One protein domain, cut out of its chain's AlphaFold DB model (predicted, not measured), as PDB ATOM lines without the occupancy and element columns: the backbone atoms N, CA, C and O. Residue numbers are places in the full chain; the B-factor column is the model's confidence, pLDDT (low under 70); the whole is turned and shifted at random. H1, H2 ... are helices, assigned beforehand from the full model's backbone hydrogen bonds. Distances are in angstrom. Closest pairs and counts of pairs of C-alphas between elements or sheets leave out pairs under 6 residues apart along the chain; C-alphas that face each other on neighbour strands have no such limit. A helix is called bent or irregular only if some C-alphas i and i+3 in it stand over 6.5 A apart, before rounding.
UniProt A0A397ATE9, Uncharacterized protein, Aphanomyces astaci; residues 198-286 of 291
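This is residues 198 to 286 of the 291 residues of an uncharacterized protein of Aphanomyces astaci (UniProt A0A397ATE9). A helical hairpin of H1 and the arm H2a makes one side of this domain; H2 then bends sharply, its second arm H2b packs steeply on H1, and H3 is set about perpendicular to H1 near the hairpin's closed end. The first residues of H1, 198 to 204, and the last of H3, 280 to 286, stick out from the body. The printed part has 89 residues with three named helices, H1, H2 and H3 in chain order, no named strand, and is all helix. It is compact, with a radius of gyration of the C-alphas of 13.4 A and spans of 41 by 32 by 21 A.

H2, residues 235 to 262, was assigned as one helix by its hydrogen bonds but is bent: C-alphas 250 and 253 are 9.4 A apart. Its arms H2a, residues 235 to 250, and H2b, residues 253 to 262, only just touch, only at the corner, with 3 pairs of C-alphas within 8 A, the closest being Leu 248 and Leu 255 at 6.5 A. H1, residues 198 to 223, forms a hairpin with H2a at a shallow tilt of 30 degrees, opposite ways; their closest C-alphas, Leu 219 and Gly 237, are 5.9 A apart. With residues 209 to 213 alone H1 touches H2b at a steep tilt of 59 degrees, the closest C-alphas being Arg 209 and Leu 255 at 6.6 A. H3, residues 265 to 286, touches H1 about perpendicular, at 87 degrees, the closest C-alphas being Val 220 and Glu 267 at 6.3 A. Every O i to N i+4 pair is within hydrogen-bond range in H1 and H2b, against 11 of 12 in H2a and 17 of 18 in H3.

H1 is 37.1 A long from C-alpha 198 at (-7.187, -56.117, 17.044), H2a 23.3 A, H2b 14.1 A, and H3 32.1 A to C-alpha 286 at (-22.383, -26.600, 39.783).

The two C-alphas farthest apart, of Met 198 and His 227, are 42.7 A apart. The printed part has no cut; the link H1 to H2 is long, H2 to H3 tight. Confidence is under 70 at residues 224 to 232 and 282 to 286.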
ATOM      1  N   MET A 198      -8.211 -57.153  16.957       89.69
ATOM      2  CA  MET A 198      -7.187 -56.117  17.044       89.69
ATOM      3  C   MET A 198      -7.292 -55.175  15.843       89.69
ATOM      4  O   MET A 198      -7.268 -53.963  16.016       89.69
ATOM      5  N   TRP A 199      -7.491 -55.714  14.636       90.50
ATOM      6  CA  TRP A 199      -7.659 -54.907  13.430       90.50
ATOM      7  C   TRP A 199      -8.863 -53.961  13.511       90.50
ATOM      8  O   TRP A 199      -8.731 -52.778  13.202       90.50
ATOM      9  N   LYS A 200     -10.013 -54.440  14.004       91.44
ATOM     10  CA  LYS A 200     -11.188 -53.583  14.248       91.44
ATOM     11  C   LYS A 200     -10.871 -52.433  15.205       91.44
ATOM     12  O   LYS A 200     -11.298 -51.305  14.972       91.44
ATOM     13  N   GLU A 201     -10.114 -52.708  16.263       91.06
ATOM     14  CA  GLU A 201      -9.720 -51.688  17.235       91.06
ATOM     15  C   GLU A 201      -8.735 -50.669  16.640       91.06
ATOM     16  O   GLU A 201      -8.901 -49.467  16.853       91.06
ATOM     17  N   VAL A 202      -7.767 -51.115  15.830       92.38
ATOM     18  CA  VAL A 202      -6.863 -50.233  15.071       92.38
ATOM     19  C   VAL A 202      -7.674 -49.290  14.177       92.38
ATOM     20  O   VAL A 202      -7.491 -48.075  14.239       92.38
ATOM     21  N   GLN A 203      -8.623 -49.823  13.403       93.31
ATOM     22  CA  GLN A 203      -9.489 -49.023  12.534       93.31
ATOM     23  C   GLN A 203     -10.322 -48.009  13.330       93.31
ATOM     24  O   GLN A 203     -10.395 -46.838  12.954       93.31
ATOM     25  N   ARG A 204     -10.905 -48.429  14.459       94.31
ATOM     26  CA  ARG A 204     -11.678 -47.552  15.350       94.31
ATOM     27  C   ARG A 204     -10.825 -46.401  15.886       94.31
ATOM     28  O   ARG A 204     -11.264 -45.254  15.859       94.31
ATOM     29  N   ARG A 205      -9.606 -46.686  16.350       93.81
ATOM     30  CA  ARG A 205      -8.677 -45.678  16.891       93.81
ATOM     31  C   ARG A 205      -8.167 -44.724  15.814       93.81
ATOM     32  O   ARG A 205      -8.072 -43.528  16.079       93.81
ATOM     33  N   GLN A 206      -7.904 -45.213  14.601       93.31
ATOM     34  CA  GLN A 206      -7.551 -44.364  13.458       93.31
ATOM     35  C   GLN A 206      -8.691 -43.426  13.059       93.31
ATOM     36  O   GLN A 206      -8.452 -42.236  12.865       93.31
ATOM     37  N   ALA A 207      -9.925 -43.934  12.987       94.88
ATOM     38  CA  ALA A 207     -11.101 -43.115  12.705       94.88
ATOM     39  C   ALA A 207     -11.305 -42.041  13.783       94.88
ATOM     40  O   ALA A 207     -11.477 -40.869  13.454       94.88
ATOM     41  N   LEU A 208     -11.187 -42.422  15.060       95.50
ATOM     42  CA  LEU A 208     -11.307 -41.502  16.190       95.50
ATOM     43  C   LEU A 208     -10.239 -40.395  16.147       95.50
ATOM     44  O   LEU A 208     -10.565 -39.230  16.354       95.50
ATOM     45  N   ARG A 209      -8.978 -40.734  15.840       95.12
ATOM     46  CA  ARG A 209      -7.902 -39.742  15.665       95.12
ATOM     47  C   ARG A 209      -8.147 -38.823  14.472       95.12
ATOM     48  O   ARG A 209      -7.961 -37.620  14.603       95.12
ATOM     49  N   GLY A 210      -8.601 -39.360  13.339       95.75
ATOM     50  CA  GLY A 210      -8.928 -38.558  12.157       95.75
ATOM     51  C   GLY A 210     -10.067 -37.570  12.415       95.75
ATOM     52  O   GLY A 210      -9.963 -36.395  12.072       95.75
ATOM     53  N   GLU A 211     -11.137 -38.017  13.075       97.25
ATOM     54  CA  GLU A 211     -12.236 -37.143  13.487       97.25
ATOM     55  C   GLU A 211     -11.767 -36.074  14.478       97.25
ATOM     56  O   GLU A 211     -12.088 -34.897  14.314       97.25
ATOM     57  N   PHE A 212     -10.962 -36.466  15.465       97.38
ATOM     58  CA  PHE A 212     -10.419 -35.547  16.458       97.38
ATOM     59  C   PHE A 212      -9.534 -34.488  15.806       97.38
ATOM     60  O   PHE A 212      -9.664 -33.306  16.114       97.38
ATOM     61  N   ALA A 213      -8.685 -34.889  14.859       96.94
ATOM     62  CA  ALA A 213      -7.822 -33.969  14.141       96.94
ATOM     63  C   ALA A 213      -8.630 -32.911  13.376       96.94
ATOM     64  O   ALA A 213      -8.299 -31.729  13.436       96.94
ATOM     65  N   ASN A 214      -9.736 -33.306  12.738       96.75
ATOM     66  CA  ASN A 214     -10.639 -32.371  12.065       96.75
ATOM     67  C   ASN A 214     -11.292 -31.384  13.047       96.75
ATOM     68  O   ASN A 214     -11.437 -30.205  12.728       96.75
ATOM     69  N   VAL A 215     -11.677 -31.845  14.243       96.06
ATOM     70  CA  VAL A 215     -12.246 -30.979  15.291       96.06
ATOM     71  C   VAL A 215     -11.210 -29.974  15.792       96.06
ATOM     72  O   VAL A 215     -11.508 -28.784  15.866       96.06
ATOM     73  N   VAL A 216      -9.985 -30.425  16.078       95.12
ATOM     74  CA  VAL A 216      -8.872 -29.567  16.513       95.12
ATOM     75  C   VAL A 216      -8.543 -28.521  15.451       95.12
ATOM     76  O   VAL A 216      -8.459 -27.340  15.776       95.12
ATOM     77  N   GLN A 217      -8.423 -28.917  14.181       94.06
ATOM     78  CA  GLN A 217      -8.199 -27.972  13.083       94.06
ATOM     79  C   GLN A 217      -9.338 -26.957  12.963       94.06
ATOM     80  O   GLN A 217      -9.076 -25.773  12.767       94.06
ATOM     81  N   GLY A 218     -10.590 -27.395  13.127       92.25
ATOM     82  CA  GLY A 218     -11.743 -26.499  13.171       92.25
ATOM     83  C   GLY A 218     -11.633 -25.475  14.304       92.25
ATOM     84  O   GLY A 218     -11.762 -24.284  14.055       92.25
ATOM     85  N   LEU A 219     -11.317 -25.909  15.526       90.38
ATOM     86  CA  LEU A 219     -11.124 -25.008  16.670       90.38
ATOM     87  C   LEU A 219     -10.001 -23.995  16.429       90.38
ATOM     88  O   LEU A 219     -10.163 -22.807  16.698       90.38
ATOM     89  N   VAL A 220      -8.871 -24.453  15.891       90.00
ATOM     90  CA  VAL A 220      -7.736 -23.592  15.537       90.00
ATOM     91  C   VAL A 220      -8.145 -22.539  14.503       90.00
ATOM     92  O   VAL A 220      -7.784 -21.373  14.652       90.00
ATOM     93  N   GLN A 221      -8.922 -22.918  13.485       87.94
ATOM     94  CA  GLN A 221      -9.408 -21.993  12.456       87.94
ATOM     95  C   GLN A 221     -10.354 -20.931  13.024       87.94
ATOM     96  O   GLN A 221     -10.213 -19.760  12.680       87.94
ATOM     97  N   GLU A 222     -11.277 -21.320  13.905       83.00
ATOM     98  CA  GLU A 222     -12.235 -20.390  14.519       83.00
ATOM     99  C   GLU A 222     -11.566 -19.440  15.536       83.00
ATOM    100  O   GLU A 222     -12.066 -18.344  15.779       83.00
ATOM    101  N   GLY A 223     -10.428 -19.832  16.123       72.38
ATOM    102  CA  GLY A 223      -9.766 -19.096  17.203       72.38
ATOM    103  C   GLY A 223      -8.453 -18.402  16.853       72.38
ATOM    104  O   GLY A 223      -8.343 -17.177  16.923       72.38
ATOM    105  N   LEU A 224      -7.428 -19.187  16.498       65.94
ATOM    106  CA  LEU A 224      -6.074 -18.685  16.217       65.94
ATOM    107  C   LEU A 224      -6.022 -17.855  14.930       65.94
ATOM    108  O   LEU A 224      -5.248 -16.905  14.856       65.94
ATOM    109  N   GLY A 225      -6.868 -18.170  13.943       57.44
ATOM    110  CA  GLY A 225      -7.021 -17.362  12.729       57.44
ATOM    111  C   GLY A 225      -7.721 -16.013  12.952       57.44
ATOM    112  O   GLY A 225      -7.630 -15.145  12.088       57.44
ATOM    113  N   GLY A 226      -8.401 -15.834  14.094       54.44
ATOM    114  CA  GLY A 226      -9.259 -14.678  14.387       54.44
ATOM    115  C   GLY A 226      -8.834 -13.800  15.571       54.44
ATOM    116  O   GLY A 226      -9.513 -12.816  15.841       54.44
ATOM    117  N   HIS A 227      -7.742 -14.124  16.279       54.12
ATOM    118  CA  HIS A 227      -7.293 -13.422  17.500       54.12
ATOM    119  C   HIS A 227      -8.362 -13.297  18.605       54.12
ATOM    120  O   HIS A 227      -8.331 -12.355  19.398       54.12
ATOM    121  N   LEU A 228      -9.308 -14.234  18.676       54.38
ATOM    122  CA  LEU A 228     -10.381 -14.172  19.665       54.38
ATOM    123  C   LEU A 228      -9.906 -14.711  21.019       54.38
ATOM    124  O   LEU A 228      -9.270 -15.774  21.067       54.38
ATOM    125  N   PRO A 229     -10.199 -14.009  22.129       57.12
ATOM    126  CA  PRO A 229      -9.930 -14.540  23.442       57.12
ATOM    127  C   PRO A 229     -10.798 -15.789  23.697       57.12
ATOM    128  O   PRO A 229     -11.897 -15.939  23.156       57.12
ATOM    129  N   PRO A 230     -10.296 -16.711  24.522       54.25
ATOM    130  CA  PRO A 230     -10.982 -17.938  24.897       54.25
ATOM    131  C   PRO A 230     -12.232 -17.593  25.716       54.25
ATOM    132  O   PRO A 230     -12.156 -17.302  26.906       54.25
ATOM    133  N   GLY A 231     -13.374 -17.549  25.029       57.84
ATOM    134  CA  GLY A 231     -14.651 -17.047  25.543       57.84
ATOM    135  C   GLY A 231     -15.555 -16.470  24.448       57.84
ATOM    136  O   GLY A 231     -16.769 -16.559  24.571       57.84
ATOM    137  N   ASP A 232     -14.972 -15.996  23.340       67.75
ATOM    138  CA  ASP A 232     -15.702 -15.428  22.193       67.75
ATOM    139  C   ASP A 232     -15.820 -16.416  21.017       67.75
ATOM    140  O   ASP A 232     -15.880 -16.020  19.848       67.75
ATOM    141  N   LEU A 233     -15.818 -17.726  21.293       74.75
ATOM    142  CA  LEU A 233     -16.069 -18.715  20.246       74.75
ATOM    143  C   LEU A 233     -17.457 -18.460  19.648       74.75
ATOM    144  O   LEU A 233     -18.456 -18.371  20.360       74.75
ATOM    145  N   ASN A 234     -17.533 -18.369  18.320       80.00
ATOM    146  CA  ASN A 234     -18.823 -18.316  17.642       80.00
ATOM    147  C   ASN A 234     -19.602 -19.634  17.860       80.00
ATOM    148  O   ASN A 234     -19.059 -20.630  18.343       80.00
ATOM    149  N   GLY A 235     -20.877 -19.678  17.459       82.44
ATOM    150  CA  GLY A 235     -21.717 -20.868  17.663       82.44
ATOM    151  C   GLY A 235     -21.119 -22.162  17.091       82.44
ATOM    152  O   GLY A 235     -21.301 -23.233  17.663       82.44
ATOM    153  N   ARG A 236     -20.337 -22.077  16.006       87.50
ATOM    154  CA  ARG A 236     -19.617 -23.227  15.445       87.50
ATOM    155  C   ARG A 236     -18.432 -23.646  16.314       87.50
ATOM    156  O   ARG A 236     -18.264 -24.840  16.547       87.50
ATOM    157  N   GLY A 237     -17.644 -22.691  16.803       87.62
ATOM    158  CA  GLY A 237     -16.537 -22.920  17.726       87.62
ATOM    159  C   GLY A 237     -16.995 -23.587  19.021       87.62
ATOM    160  O   GLY A 237     -16.363 -24.547  19.453       87.62
ATOM    161  N   GLN A 238     -18.138 -23.172  19.578       88.25
ATOM    162  CA  GLN A 238     -18.696 -23.811  20.772       88.25
ATOM    163  C   GLN A 238     -19.117 -25.264  20.506       88.25
ATOM    164  O   GLN A 238     -18.717 -26.154  21.247       88.25
ATOM    165  N   MET A 239     -19.825 -25.541  19.402       90.75
ATOM    166  CA  MET A 239     -20.171 -26.925  19.034       90.75
ATOM    167  C   MET A 239     -18.929 -27.808  18.841       90.75
ATOM    168  O   MET A 239     -18.938 -28.991  19.185       90.75
ATOM    169  N   LEU A 240     -17.859 -27.254  18.261       93.19
ATOM    170  CA  LEU A 240     -16.592 -27.965  18.096       93.19
ATOM    171  C   LEU A 240     -15.900 -28.213  19.440       93.19
ATOM    172  O   LEU A 240     -15.317 -29.280  19.616       93.19
ATOM    173  N   LEU A 241     -15.987 -27.273  20.384       91.50
ATOM    174  CA  LEU A 241     -15.432 -27.419  21.728       91.50
ATOM    175  C   LEU A 241     -16.191 -28.485  22.521       91.50
ATOM    176  O   LEU A 241     -15.563 -29.375  23.090       91.50
ATOM    177  N   ASP A 242     -17.522 -28.468  22.485       91.94
ATOM    178  CA  ASP A 242     -18.355 -29.486  23.134       91.94
ATOM    179  C   ASP A 242     -18.051 -30.878  22.561       91.94
ATOM    180  O   ASP A 242     -17.853 -31.846  23.300       91.94
ATOM    181  N   LYS A 243     -17.917 -30.972  21.231       95.25
ATOM    182  CA  LYS A 243     -17.508 -32.211  20.563       95.25
ATOM    183  C   LYS A 243     -16.105 -32.647  20.986       95.25
ATOM    184  O   LYS A 243     -15.908 -33.822  21.282       95.25
ATOM    185  N   PHE A 244     -15.139 -31.732  21.031       95.12
ATOM    186  CA  PHE A 244     -13.778 -32.012  21.489       95.12
ATOM    187  C   PHE A 244     -13.773 -32.595  22.909       95.12
ATOM    188  O   PHE A 244     -13.155 -33.635  23.140       95.12
ATOM    189  N   LEU A 245     -14.506 -31.976  23.838       94.12
ATOM    190  CA  LEU A 245     -14.615 -32.435  25.223       94.12
ATOM    191  C   LEU A 245     -15.269 -33.819  25.310       94.12
ATOM    192  O   LEU A 245     -14.703 -34.710  25.942       94.12
ATOM    193  N   GLY A 246     -16.378 -34.042  24.597       95.00
ATOM    194  CA  GLY A 246     -17.034 -35.351  24.540       95.00
ATOM    195  C   GLY A 246     -16.132 -36.449  23.959       95.00
ATOM    196  O   GLY A 246     -16.124 -37.581  24.436       95.00
ATOM    197  N   MET A 247     -15.289 -36.125  22.974       96.44
ATOM    198  CA  MET A 247     -14.300 -37.076  22.454       96.44
ATOM    199  C   MET A 247     -13.222 -37.417  23.494       96.44
ATOM    200  O   MET A 247     -12.805 -38.577  23.583       96.44
ATOM    201  N   LEU A 248     -12.779 -36.447  24.304       94.38
ATOM    202  CA  LEU A 248     -11.815 -36.700  25.379       94.38
ATOM    203  C   LEU A 248     -12.366 -37.639  26.461       94.38
ATOM    204  O   LEU A 248     -11.579 -38.384  27.044       94.38
ATOM    205  N   GLU A 249     -13.676 -37.663  26.703       92.62
ATOM    206  CA  GLU A 249     -14.303 -38.633  27.615       92.62
ATOM    207  C   GLU A 249     -14.199 -40.073  27.091       92.62
ATOM    208  O   GLU A 249     -14.017 -41.007  27.870       92.62
ATOM    209  N   VAL A 250     -14.228 -40.261  25.765       91.00
ATOM    210  CA  VAL A 250     -14.109 -41.583  25.129       91.00
ATOM    211  C   VAL A 250     -12.691 -42.144  25.246       91.00
ATOM    212  O   VAL A 250     -12.509 -43.336  25.504       91.00
ATOM    213  N   SER A 251     -11.660 -41.330  24.991       89.38
ATOM    214  CA  SER A 251     -10.269 -41.811  25.011       89.38
ATOM    215  C   SER A 251      -9.241 -40.701  25.245       89.38
ATOM    216  O   SER A 251      -8.433 -40.370  24.374       89.38
ATOM    217  N   ARG A 252      -9.239 -40.143  26.459       91.81
ATOM    218  CA  ARG A 252      -8.362 -39.029  26.856       91.81
ATOM    219  C   ARG A 252      -6.888 -39.264  26.528       91.81
ATOM    220  O   ARG A 252      -6.271 -38.431  25.876       91.81
ATOM    221  N   THR A 253      -6.318 -40.394  26.945       89.44
ATOM    222  CA  THR A 253      -4.881 -40.673  26.766       89.44
ATOM    223  C   THR A 253      -4.483 -40.750  25.295       89.44
ATOM    224  O   THR A 253      -3.449 -40.212  24.904       89.44
ATOM    225  N   LEU A 254      -5.315 -41.387  24.466       91.81
ATOM    226  CA  LEU A 254      -5.072 -41.505  23.031       91.81
ATOM    227  C   LEU A 254      -5.126 -40.142  22.344       91.81
ATOM    228  O   LEU A 254      -4.239 -39.807  21.565       91.81
ATOM    229  N   LEU A 255      -6.178 -39.374  22.624       94.88
ATOM    230  CA  LEU A 255      -6.455 -38.124  21.928       94.88
ATOM    231  C   LEU A 255      -5.532 -36.993  22.367       94.88
ATOM    232  O   LEU A 255      -5.063 -36.241  21.521       94.88
ATOM    233  N   LEU A 256      -5.195 -36.907  23.655       94.00
ATOM    234  CA  LEU A 256      -4.194 -35.948  24.119       94.00
ATOM    235  C   LEU A 256      -2.801 -36.303  23.607       94.00
ATOM    236  O   LEU A 256      -2.074 -35.413  23.175       94.00
ATOM    237  N   GLY A 257      -2.439 -37.589  23.588       92.69
ATOM    238  CA  GLY A 257      -1.204 -38.022  22.939       92.69
ATOM    239  C   GLY A 257      -1.164 -37.600  21.467       92.69
ATOM    240  O   GLY A 257      -0.183 -37.010  21.027       92.69
ATOM    241  N   HIS A 258      -2.269 -37.798  20.740       94.88
ATOM    242  CA  HIS A 258      -2.386 -37.401  19.339       94.88
ATOM    243  C   HIS A 258      -2.313 -35.888  19.133       94.88
ATOM    244  O   HIS A 258      -1.640 -35.429  18.213       94.88
ATOM    245  N   LEU A 259      -2.946 -35.116  20.020       95.62
ATOM    246  CA  LEU A 259      -2.874 -33.660  20.020       95.62
ATOM    247  C   LEU A 259      -1.414 -33.189  20.083       95.62
ATOM    248  O   LEU A 259      -0.993 -32.385  19.263       95.62
ATOM    249  N   HIS A 260      -0.634 -33.727  21.022       93.81
ATOM    250  CA  HIS A 260       0.768 -33.345  21.207       93.81
ATOM    251  C   HIS A 260       1.706 -33.822  20.088       93.81
ATOM    252  O   HIS A 260       2.758 -33.223  19.888       93.81
ATOM    253  N   ASP A 261       1.348 -34.898  19.394       92.56
ATOM    254  CA  ASP A 261       2.181 -35.533  18.370       92.56
ATOM    255  C   ASP A 261       1.927 -34.975  16.959       92.56
ATOM    256  O   ASP A 261       2.831 -34.926  16.132       92.56
ATOM    257  N   SER A 262       0.696 -34.547  16.665       93.88
ATOM    258  CA  SER A 262       0.275 -34.173  15.304       93.88
ATOM    259  C   SER A 262       0.066 -32.677  15.073       93.88
ATOM    260  O   SER A 262      -0.089 -32.270  13.922       93.88
ATOM    261  N   PHE A 263       0.074 -31.859  16.126       94.69
ATOM    262  CA  PHE A 263      -0.184 -30.420  16.042       94.69
ATOM    263  C   PHE A 263       1.001 -29.597  16.536       94.69
ATOM    264  O   PHE A 263       1.816 -30.048  17.342       94.69
ATOM    265  N   SER A 264       1.100 -28.359  16.056       93.38
ATOM    266  CA  SER A 264       2.129 -27.425  16.505       93.38
ATOM    267  C   SER A 264       1.913 -27.018  17.962       93.38
ATOM    268  O   SER A 264       0.793 -26.992  18.473       93.38
ATOM    269  N   LEU A 265       2.992 -26.615  18.636       91.81
ATOM    270  CA  LEU A 265       2.943 -26.213  20.045       91.81
ATOM    271  C   LEU A 265       1.912 -25.100  20.318       91.81
ATOM    272  O   LEU A 265       1.271 -25.109  21.367       91.81
ATOM    273  N   ASN A 266       1.714 -24.182  19.368       89.62
ATOM    274  CA  ASN A 266       0.739 -23.094  19.485       89.62
ATOM    275  C   ASN A 266      -0.707 -23.600  19.396       89.62
ATOM    276  O   ASN A 266      -1.545 -23.198  20.200       89.62
ATOM    277  N   GLU A 267      -0.995 -24.499  18.453       91.69
ATOM    278  CA  GLU A 267      -2.318 -25.120  18.306       91.69
ATOM    279  C   GLU A 267      -2.666 -25.957  19.536       91.69
ATOM    280  O   GLU A 267      -3.765 -25.852  20.079       91.69
ATOM    281  N   VAL A 268      -1.694 -26.731  20.027       93.56
ATOM    282  CA  VAL A 268      -1.826 -27.505  21.261       93.56
ATOM    283  C   VAL A 268      -2.118 -26.582  22.439       93.56
ATOM    284  O   VAL A 268      -3.080 -26.816  23.167       93.56
ATOM    285  N   ALA A 269      -1.317 -25.530  22.637       90.31
ATOM    286  CA  ALA A 269      -1.507 -24.591  23.739       90.31
ATOM    287  C   ALA A 269      -2.892 -23.933  23.689       90.31
ATOM    288  O   ALA A 269      -3.560 -23.848  24.718       90.31
ATOM    289  N   TYR A 270      -3.343 -23.537  22.497       89.25
ATOM    290  CA  TYR A 270      -4.660 -22.950  22.287       89.25
ATOM    291  C   TYR A 270      -5.793 -23.907  22.676       89.25
ATOM    292  O   TYR A 270      -6.622 -23.579  23.522       89.25
ATOM    293  N   VAL A 271      -5.804 -25.122  22.126       90.94
ATOM    294  CA  VAL A 271      -6.878 -26.091  22.396       90.94
ATOM    295  C   VAL A 271      -6.863 -26.563  23.850       90.94
ATOM    296  O   VAL A 271      -7.915 -26.699  24.474       90.94
ATOM    297  N   ARG A 272      -5.676 -26.739  24.442       92.19
ATOM    298  CA  ARG A 272      -5.534 -27.050  25.873       92.19
ATOM    299  C   ARG A 272      -6.020 -25.914  26.764       92.19
ATOM    300  O   ARG A 272      -6.546 -26.178  27.842       92.19
ATOM    301  N   HIS A 273      -5.852 -24.671  26.328       88.38
ATOM    302  CA  HIS A 273      -6.389 -23.523  27.036       88.38
ATOM    303  C   HIS A 273      -7.925 -23.497  26.978       88.38
ATOM    304  O   HIS A 273      -8.551 -23.332  28.022       88.38
ATOM    305  N   LEU A 274      -8.535 -23.747  25.812       88.50
ATOM    306  CA  LEU A 274      -9.996 -23.867  25.685       88.50
ATOM    307  C   LEU A 274     -10.574 -24.962  26.588       88.50
ATOM    308  O   LEU A 274     -11.565 -24.733  27.277       88.50
ATOM    309  N   GLU A 275      -9.936 -26.135  26.619       90.62
ATOM    310  CA  GLU A 275     -10.329 -27.232  27.510       90.62
ATOM    311  C   GLU A 275     -10.337 -26.793  28.978       90.62
ATOM    312  O   GLU A 275     -11.277 -27.089  29.714       90.62
ATOM    313  N   LEU A 276      -9.289 -26.084  29.403       88.88
ATOM    314  CA  LEU A 276      -9.138 -25.631  30.780       88.88
ATOM    315  C   LEU A 276     -10.176 -24.561  31.143       88.88
ATOM    316  O   LEU A 276     -10.766 -24.631  32.217       88.88
ATOM    317  N   VAL A 277     -10.445 -23.608  30.247       85.44
ATOM    318  CA  VAL A 277     -11.490 -22.591  30.448       85.44
ATOM    319  C   VAL A 277     -12.872 -23.234  30.557       85.44
ATOM    320  O   VAL A 277     -13.607 -22.923  31.491       85.44
ATOM    321  N   ALA A 278     -13.204 -24.183  29.677       85.00
ATOM    322  CA  ALA A 278     -14.485 -24.887  29.726       85.00
ATOM    323  C   ALA A 278     -14.669 -25.681  31.032       85.00
ATOM    324  O   ALA A 278     -15.747 -25.669  31.625       85.00
ATOM    325  N   GLN A 279     -13.608 -26.326  31.530       85.19
ATOM    326  CA  GLN A 279     -13.632 -27.029  32.821       85.19
ATOM    327  C   GLN A 279     -13.869 -26.077  34.001       85.19
ATOM    328  O   GLN A 279     -14.614 -26.408  34.928       85.19
ATOM    329  N   LEU A 280     -13.266 -24.886  33.969       82.06
ATOM    330  CA  LEU A 280     -13.467 -23.861  34.997       82.06
ATOM    331  C   LEU A 280     -14.891 -23.281  34.961       82.06
ATOM    332  O   LEU A 280     -15.491 -23.069  36.009       82.06
ATOM    333  N   GLN A 281     -15.467 -23.083  33.775       77.62
ATOM    334  CA  GLN A 281     -16.836 -22.578  33.626       77.62
ATOM    335  C   GLN A 281     -17.897 -23.615  34.036       77.62
ATOM    336  O   GLN A 281     -18.863 -23.282  34.726       77.62
ATOM    337  N   GLY A 282     -17.701 -24.891  33.684       65.75
ATOM    338  CA  GLY A 282     -18.605 -25.974  34.088       65.75
ATOM    339  C   GLY A 282     -18.584 -26.265  35.596       65.75
ATOM    340  O   GLY A 282     -19.586 -26.698  36.164       65.75
ATOM    341  N   THR A 283     -17.467 -25.984  36.277       56.28
ATOM    342  CA  THR A 283     -17.378 -26.114  37.741       56.28
ATOM    343  C   THR A 283     -18.096 -24.974  38.465       56.28
ATOM    344  O   THR A 283     -18.775 -25.240  39.456       56.28
ATOM    345  N   THR A 284     -18.068 -23.741  37.947       48.84
ATOM    346  CA  THR A 284     -18.802 -22.606  38.541       48.84
ATOM    347  C   THR A 284     -20.326 -22.771  38.515       48.84
ATOM    348  O   THR A 284     -20.979 -22.477  39.511       48.84
ATOM    349  N   THR A 285     -20.904 -23.350  37.457       47.09
ATOM    350  CA  THR A 285     -22.361 -23.585  37.374       47.09
ATOM    351  C   THR A 285     -22.875 -24.657  38.339       47.09
ATOM    352  O   THR A 285     -24.057 -24.675  38.663       47.09
ATOM    353  N   SER A 286     -22.004 -25.551  38.821       40.53
ATOM    354  CA  SER A 286     -22.383 -26.600  39.783       40.53
ATOM    355  C   SER A 286     -22.445 -26.114  41.237       40.53
ATOM    356  O   SER A 286     -23.074 -26.756  42.075       40.53
TER     357      SER A 286